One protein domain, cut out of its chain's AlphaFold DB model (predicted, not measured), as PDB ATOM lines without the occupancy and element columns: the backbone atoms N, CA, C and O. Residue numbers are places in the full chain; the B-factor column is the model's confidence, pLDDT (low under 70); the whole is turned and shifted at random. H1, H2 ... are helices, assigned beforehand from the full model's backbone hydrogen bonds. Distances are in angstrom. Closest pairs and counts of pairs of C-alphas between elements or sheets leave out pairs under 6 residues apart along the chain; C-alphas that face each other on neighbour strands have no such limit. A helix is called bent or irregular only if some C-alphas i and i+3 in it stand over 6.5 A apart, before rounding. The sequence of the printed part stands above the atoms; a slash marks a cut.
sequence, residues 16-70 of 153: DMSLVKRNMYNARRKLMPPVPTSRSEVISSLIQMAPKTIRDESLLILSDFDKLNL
ATOM      1  N   ASP A  16     -50.889  49.912 -32.516       86.62
ATOM      2  CA  ASP A  16     -49.494  50.373 -32.557       86.62
ATOM      3  C   ASP A  16     -48.673  49.727 -31.438       86.62
ATOM      4  O   ASP A  16     -47.593  49.188 -31.679       86.62
ATOM      5  N   MET A  17     -49.230  49.666 -30.226       85.00
ATOM      6  CA  MET A  17     -48.607  48.968 -29.098       85.00
ATOM      7  C   MET A  17     -48.376  47.477 -29.397       85.00
ATOM      8  O   MET A  17     -47.338  46.913 -29.044       85.00
ATOM      9  N   SER A  18     -49.323  46.830 -30.078       88.56
ATOM     10  CA  SER A  18     -49.204  45.424 -30.482       88.56
ATOM     11  C   SER A  18     -48.094  45.221 -31.519       88.56
ATOM     12  O   SER A  18     -47.314  44.269 -31.421       88.56
ATOM     13  N   LEU A  19     -47.963  46.140 -32.480       89.25
ATOM     14  CA  LEU A  19     -46.887  46.131 -33.472       89.25
ATOM     15  C   LEU A  19     -45.515  46.357 -32.829       89.25
ATOM     16  O   LEU A  19     -44.578  45.621 -33.146       89.25
ATOM     17  N   VAL A  20     -45.406  47.300 -31.888       88.25
ATOM     18  CA  VAL A  20     -44.177  47.549 -31.120       88.25
ATOM     19  C   VAL A  20     -43.768  46.299 -30.345       88.25
ATOM     20  O   VAL A  20     -42.648  45.819 -30.517       88.25
ATOM     21  N   LYS A  21     -44.685  45.703 -29.569       87.19
ATOM     22  CA  LYS A  21     -44.424  44.460 -28.822       87.19
ATOM     23  C   LYS A  21     -43.943  43.333 -29.734       87.19
ATOM     24  O   LYS A  21     -42.972  42.650 -29.414       87.19
ATOM     25  N   ARG A  22     -44.585  43.156 -30.894       88.88
ATOM     26  CA  ARG A  22     -44.215  42.122 -31.868       88.88
ATOM     27  C   ARG A  22     -42.835  42.367 -32.479       88.88
ATOM     28  O   ARG A  22     -42.041  41.433 -32.577       88.88
ATOM     29  N   ASN A  23     -42.526  43.605 -32.858       91.12
ATOM     30  CA  ASN A  23     -41.217  43.961 -33.406       91.12
ATOM     31  C   ASN A  23     -40.106  43.787 -32.365       91.12
ATOM     32  O   ASN A  23     -39.072  43.199 -32.681       91.12
ATOM     33  N   MET A  24     -40.346  44.202 -31.116       88.62
ATOM     34  CA  MET A  24     -39.433  43.954 -29.998       88.62
ATOM     35  C   MET A  24     -39.203  42.458 -29.773       88.62
ATOM     36  O   MET A  24     -38.059  42.028 -29.660       88.62
ATOM     37  N   TYR A  25     -40.265  41.647 -29.763       83.81
ATOM     38  CA  TYR A  25     -40.154  40.194 -29.632       83.81
ATOM     39  C   TYR A  25     -39.319  39.575 -30.762       83.81
ATOM     40  O   TYR A  25     -38.423  38.771 -30.500       83.81
ATOM     41  N   ASN A  26     -39.562  39.980 -32.013       86.25
ATOM     42  CA  ASN A  26     -38.822  39.491 -33.177       86.25
ATOM     43  C   ASN A  26     -37.341  39.887 -33.137       86.25
ATOM     44  O   ASN A  26     -36.487  39.059 -33.444       86.25
ATOM     45  N   ALA A  27     -37.029  41.127 -32.752       88.19
ATOM     46  CA  ALA A  27     -35.652  41.580 -32.569       88.19
ATOM     47  C   ALA A  27     -34.964  40.810 -31.431       88.19
ATOM     48  O   ALA A  27     -33.868  40.287 -31.620       88.19
ATOM     49  N   ARG A  28     -35.647  40.646 -30.289       86.25
ATOM     50  CA  ARG A  28     -35.155  39.869 -29.142       86.25
ATOM     51  C   ARG A  28     -34.828  38.431 -29.535       86.25
ATOM     52  O   ARG A  28     -33.759  37.950 -29.188       86.25
ATOM     53  N   ARG A  29     -35.702  37.760 -30.292       80.75
ATOM     54  CA  ARG A  29     -35.508  36.368 -30.746       80.75
ATOM     55  C   ARG A  29     -34.314  36.163 -31.681       80.75
ATOM     56  O   ARG A  29     -33.886  35.029 -31.841       80.75
ATOM     57  N   LYS A  30     -33.796  37.221 -32.316       85.25
ATOM     58  CA  LYS A  30     -32.562  37.145 -33.118       85.25
ATOM     59  C   LYS A  30     -31.297  37.170 -32.257       85.25
ATOM     60  O   LYS A  30     -30.258  36.725 -32.722       85.25
ATOM     61  N   LEU A  31     -31.385  37.724 -31.047       80.44
ATOM     62  CA  LEU A  31     -30.247  37.956 -30.153       80.44
ATOM     63  C   LEU A  31     -30.229  37.005 -28.951       80.44
ATOM     64  O   LEU A  31     -29.161  36.689 -28.444       80.44
ATOM     65  N   MET A  32     -31.398  36.576 -28.473       75.19
ATOM     66  CA  MET A  32     -31.550  35.774 -27.259       75.19
ATOM     67  C   MET A  32     -32.218  34.430 -27.562       75.19
ATOM     68  O   MET A  32     -33.108  34.380 -28.421       75.19
ATOM     69  N   PRO A  33     -31.847  33.362 -26.831       73.56
ATOM     70  CA  PRO A  33     -32.465  32.055 -26.987       73.56
ATOM     71  C   PRO A  33     -33.981  32.097 -26.701       73.56
ATOM     72  O   PRO A  33     -34.478  33.016 -26.026       73.56
ATOM     73  N   PRO A  34     -34.747  31.123 -27.231       74.75
ATOM     74  CA  PRO A  34     -36.136  30.929 -26.832       74.75
ATOM     75  C   PRO A  34     -36.234  30.769 -25.311       74.75
ATOM     76  O   PRO A  34     -35.278  30.371 -24.652       74.75
ATOM     77  N   VAL A  35     -37.388  31.137 -24.748       78.00
ATOM     78  CA  VAL A  35     -37.610  30.968 -23.307       78.00
ATOM     79  C   VAL A  35     -37.506  29.475 -23.004       78.00
ATOM     80  O   VAL A  35     -38.256  28.712 -23.619       78.00
ATOM     81  N   PRO A  36     -36.609  29.063 -22.097       83.06
ATOM     82  CA  PRO A  36     -36.446  27.659 -21.785       83.06
ATOM     83  C   PRO A  36     -37.746  27.053 -21.260       83.06
ATOM     84  O   PRO A  36     -38.451  27.666 -20.457       83.06
ATOM     85  N   THR A  37     -38.041  25.833 -21.686       86.25
ATOM     86  CA  THR A  37     -39.256  25.093 -21.303       86.25
ATOM     87  C   THR A  37     -38.987  23.998 -20.277       86.25
ATOM     88  O   THR A  37     -39.919  23.423 -19.718       86.25
ATOM     89  N   SER A  38     -37.713  23.717 -19.992       82.12
ATOM     90  CA  SER A  38     -37.290  22.696 -19.033       82.12
ATOM     91  C   SER A  38     -36.120  23.170 -18.175       82.12
ATOM     92  O   SER A  38     -35.322  24.010 -18.592       82.12
ATOM     93  N   ARG A  39     -35.967  22.577 -16.982       78.38
ATOM     94  CA  ARG A  39     -34.831  22.850 -16.084       78.38
ATOM     95  C   ARG A  39     -33.481  22.652 -16.785       78.38
ATOM     96  O   ARG A  39     -32.586  23.474 -16.617       78.38
ATOM     97  N   SER A  40     -33.336  21.597 -17.583       77.94
ATOM     98  CA  SER A  40     -32.093  21.299 -18.308       77.94
ATOM     99  C   SER A  40     -31.759  22.360 -19.360       77.94
ATOM    100  O   SER A  40     -30.601  22.747 -19.508       77.94
ATOM    101  N   GLU A  41     -32.773  22.868 -20.064       81.69
ATOM    102  CA  GLU A  41     -32.619  23.943 -21.048       81.69
ATOM    103  C   GLU A  41     -32.268  25.279 -20.378       81.69
ATOM    104  O   GLU A  41     -31.417  26.010 -20.886       81.69
ATOM    105  N   VAL A  42     -32.849  25.566 -19.203       78.56
ATOM    106  CA  VAL A  42     -32.477  26.729 -18.377       78.56
ATOM    107  C   VAL A  42     -31.000  26.656 -18.009       78.56
ATOM    108  O   VAL A  42     -30.262  27.598 -18.283       78.56
ATOM    109  N   ILE A  43     -30.556  25.530 -17.437       77.75
ATOM    110  CA  ILE A  43     -29.159  25.341 -17.019       77.75
ATOM    111  C   ILE A  43     -28.214  25.514 -18.214       77.75
ATOM    112  O   ILE A  43     -27.253  26.269 -18.129       77.75
ATOM    113  N   SER A  44     -28.517  24.878 -19.348       79.06
ATOM    114  CA  SER A  44     -27.672  24.950 -20.550       79.06
ATOM    115  C   SER A  44     -27.580  26.377 -21.100       79.06
ATOM    116  O   SER A  44     -26.496  26.844 -21.445       79.06
ATOM    117  N   SER A  45     -28.710  27.094 -21.125       80.19
ATOM    118  CA  SER A  45     -28.762  28.489 -21.574       80.19
ATOM    119  C   SER A  45     -27.979  29.409 -20.642       80.19
ATOM    120  O   SER A  45     -27.255  30.280 -21.115       80.19
ATOM    121  N   LEU A  46     -28.087  29.218 -19.325       77.81
ATOM    122  CA  LEU A  46     -27.363  30.029 -18.348       77.81
ATOM    123  C   LEU A  46     -25.851  29.773 -18.397       77.81
ATOM    124  O   LEU A  46     -25.091  30.734 -18.346       77.81
ATOM    125  N   ILE A  47     -25.414  28.521 -18.575       78.06
ATOM    126  CA  ILE A  47     -23.995  28.193 -18.787       78.06
ATOM    127  C   ILE A  47     -23.467  28.903 -20.041       78.06
ATOM    128  O   ILE A  47     -22.404  29.515 -19.997       78.06
ATOM    129  N   GLN A  48     -24.218  28.869 -21.148       79.38
ATOM    130  CA  GLN A  48     -23.826  29.542 -22.389       79.38
ATOM    131  C   GLN A  48     -23.799  31.071 -22.244       79.38
ATOM    132  O   GLN A  48     -22.913  31.728 -22.784       79.38
ATOM    133  N   MET A  49     -24.788  31.643 -21.557       81.38
ATOM    134  CA  MET A  49     -24.884  33.088 -21.348       81.38
ATOM    135  C   MET A  49     -23.823  33.608 -20.377       81.38
ATOM    136  O   MET A  49     -23.501  34.792 -20.449       81.38
ATOM    137  N   ALA A  50     -23.321  32.750 -19.479       79.62
ATOM    138  CA  ALA A  50     -22.380  33.085 -18.412       79.62
ATOM    139  C   ALA A  50     -22.734  34.415 -17.710       79.62
ATOM    140  O   ALA A  50     -21.925  35.348 -17.691       79.62
ATOM    141  N   PRO A  51     -23.974  34.555 -17.194       81.62
ATOM    142  CA  PRO A  51     -24.435  35.816 -16.647       81.62
ATOM    143  C   PRO A  51     -23.643  36.180 -15.393       81.62
ATOM    144  O   PRO A  51     -23.275  35.324 -14.583       81.62
ATOM    145  N   LYS A  52     -23.428  37.481 -15.225       80.88
ATOM    146  CA  LYS A  52     -22.779  38.040 -14.046       80.88
ATOM    147  C   LYS A  52     -23.783  38.728 -13.135       80.88
ATOM    148  O   LYS A  52     -24.823  39.213 -13.584       80.88
ATOM    149  N   THR A  53     -23.462  38.775 -11.850       79.31
ATOM    150  CA  THR A  53     -24.206  39.559 -10.868       79.31
ATOM    151  C   THR A  53     -23.980  41.055 -11.101       79.31
ATOM    152  O   THR A  53     -23.080  41.472 -11.829       79.31
ATOM    153  N   ILE A  54     -24.768  41.892 -10.424       79.38
ATOM    154  CA  ILE A  54     -24.572  43.352 -10.411       79.38
ATOM    155  C   ILE A  54     -23.205  43.783  -9.850       79.38
ATOM    156  O   ILE A  54     -22.810  44.931 -10.028       79.38
ATOM    157  N   ARG A  55     -22.496  42.876  -9.167       80.62
ATOM    158  CA  ARG A  55     -21.138  43.070  -8.642       80.62
ATOM    159  C   ARG A  55     -20.059  42.498  -9.568       80.62
ATOM    160  O   ARG A  55     -18.911  42.401  -9.160       80.62
ATOM    161  N   ASP A  56     -20.425  42.120 -10.794       81.94
ATOM    162  CA  ASP A  56     -19.545  41.484 -11.785       81.94
ATOM    163  C   ASP A  56     -19.035  40.080 -11.381       81.94
ATOM    164  O   ASP A  56     -18.080  39.563 -11.958       81.94
ATOM    165  N   GLU A  57     -19.697  39.422 -10.424       80.38
ATOM    166  CA  GLU A  57     -19.370  38.057  -9.985       80.38
ATOM    167  C   GLU A  57     -20.063  37.021 -10.883       80.38
ATOM    168  O   GLU A  57     -21.160  37.267 -11.389       80.38
ATOM    169  N   SER A  58     -19.468  35.844 -11.077       75.00
ATOM    170  CA  SER A  58     -20.106  34.761 -11.839       75.00
ATOM    171  C   SER A  58     -21.349  34.232 -11.121       75.00
ATOM    172  O   SER A  58     -21.287  33.881  -9.943       75.00
ATOM    173  N   LEU A  59     -22.474  34.113 -11.833       73.31
ATOM    174  CA  LEU A  59     -23.662  33.449 -11.302       73.31
ATOM    175  C   LEU A  59     -23.454  31.928 -11.308       73.31
ATOM    176  O   LEU A  59     -23.424  31.310 -12.371       73.31
ATOM    177  N   LEU A  60     -23.335  31.322 -10.126       67.25
ATOM    178  CA  LEU A  60     -23.262  29.868  -9.970       67.25
ATOM    179  C   LEU A  60     -24.663  29.266  -9.840       67.25
ATOM    180  O   LEU A  60     -25.518  29.800  -9.131       67.25
ATOM    181  N   ILE A  61     -24.893  28.133 -10.502       69.94
ATOM    182  CA  ILE A  61     -26.156  27.394 -10.427       69.94
ATOM    183  C   ILE A  61     -25.921  26.147  -9.582       69.94
ATOM    184  O   ILE A  61     -24.925  25.453  -9.753       69.94
ATOM    185  N   LEU A  62     -26.864  25.823  -8.691       64.94
ATOM    186  CA  LEU A  62     -26.747  24.716  -7.728       64.94
ATOM    187  C   LEU A  62     -26.347  23.362  -8.351       64.94
ATOM    188  O   LEU A  62     -25.754  22.531  -7.676       64.94
ATOM    189  N   SER A  63     -26.624  23.149  -9.644       64.38
ATOM    190  CA  SER A  63     -26.225  21.946 -10.390       64.38
ATOM    191  C   SER A  63     -24.715  21.729 -10.518       64.38
ATOM    192  O   SER A  63     -24.302  20.654 -10.960       64.38
ATOM    193  N   ASP A  64     -23.909  22.733 -10.181       63.50
ATOM    194  CA  ASP A  64     -22.457  22.686 -10.330       63.50
ATOM    195  C   ASP A  64     -21.766  22.165  -9.063       63.50
ATOM    196  O   ASP A  64     -20.682  21.596  -9.154       63.50
ATOM    197  N   PHE A  65     -22.398  22.257  -7.888       64.25
ATOM    198  CA  PHE A  65     -21.765  21.873  -6.617       64.25
ATOM    199  C   PHE A  65     -21.537  20.364  -6.505       64.25
ATOM    200  O   PHE A  65     -20.417  19.941  -6.217       64.25
ATOM    201  N   ASP A  66     -22.550  19.558  -6.846       64.69
ATOM    202  CA  ASP A  66     -22.454  18.091  -6.814       64.69
ATOM    203  C   ASP A  66     -21.421  17.557  -7.817       64.69
ATOM    204  O   ASP A  66     -20.754  16.556  -7.568       64.69
ATOM    205  N   LYS A  67     -21.262  18.228  -8.965       66.94
ATOM    206  CA  LYS A  67     -20.301  17.828 -10.008       66.94
ATOM    207  C   LYS A  67     -18.867  18.229  -9.681       66.94
ATOM    208  O   LYS A  67     -17.937  17.593 -10.168       66.94
ATOM    209  N   LEU A  68     -18.695  19.300  -8.910       66.00
ATOM    210  CA  LEU A  68     -17.393  19.881  -8.587       66.00
ATOM    211  C   LEU A  68     -16.877  19.455  -7.204       66.00
ATOM    212  O   LEU A  68     -15.814  19.920  -6.799       66.00
ATOM    213  N   ASN A  69     -17.599  18.581  -6.484       69.50
ATOM    214  CA  ASN A  69     -17.321  18.220  -5.085       69.50
ATOM    215  C   ASN A  69     -17.144  19.458  -4.184       69.50
ATOM    216  O   ASN A  69     -16.321  19.465  -3.266       69.50
ATOM    217  N   LEU A  70     -17.893  20.527  -4.467       70.19
ATOM    218  CA  LEU A  70     -17.840  21.760  -3.694       70.19
ATOM    219  C   LEU A  70     -18.878  21.714  -2.578       70.19
ATOM    220  O   LEU A  70     -20.044  21.401  -2.808       70.19
TER     221      LEU A  70
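AT A GLANCE: This is residues 16 to 70 of the 153 residues of an uncharacterized protein of Acyrthosiphon pisum (UniProt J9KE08). This is a drawn-out string of three separate helices, none touching another: H1 sticks out at one end of the long axis, H2 stands crosswise between the other two, and H3 lies toward the other end, pointing nearly the same way as H1. Between H2 and H3 the chain runs out in a long loop, residues 50 to 61, and folds back near Ile 54. The printed part has 55 residues with three named helices, in the order H1, H2, H3, and no named strand; its class is all helix. It is only just extended, close to loose, with a radius of gyration of the C-alphas of 15.5 A, and its outline is flat, spanning 53 by 27 by 15 A.

IN THESE COORDINATES: H1 is residues 16 to 31, 23.0 A from its first C-alpha at (-49.494, 50.373, -32.557) to its last. H2 is residues 39 to 49, 15.2 A long, beginning at C-alpha 39 at (-34.831, 22.850, -16.084). H3 is residues 62 to 68, ending at C-alpha 68 at (-17.393, 19.881, -8.587). H3 is neither bent nor irregular, but only just: C-alphas 63 and 66 are 6.5 A apart.

HOW THE PARTS SIT: H1 stands free over residues 16 to 31. H1 and H2 are apart, and so are H1 and H3. H2 and H3 are only just apart, their closest C-alphas 8.0 A from each other. Residues 65 to 70, of which 65 to 68 belong to H3, stand free. In H2 every O i to N i+4 pair is within hydrogen-bond range; in H1 11 of 12 are, and in H3 1 of 3, beside 3 of 4 O i to N i+3 pairs.

THE WHOLE: The C-alphas of Asp 16 and Asn 69, the two farthest apart, are 53.1 A from each other. Without the stretches that stand free, the body of 33 residues spans 28 by 22 by 12 A. The printed part has no cut. The link from H1 to H2 is short and that from H2 to H3, 12 residues, is long. The mean pLDDT of the printed part is 78.7, and residues 60 to 69 are under 70.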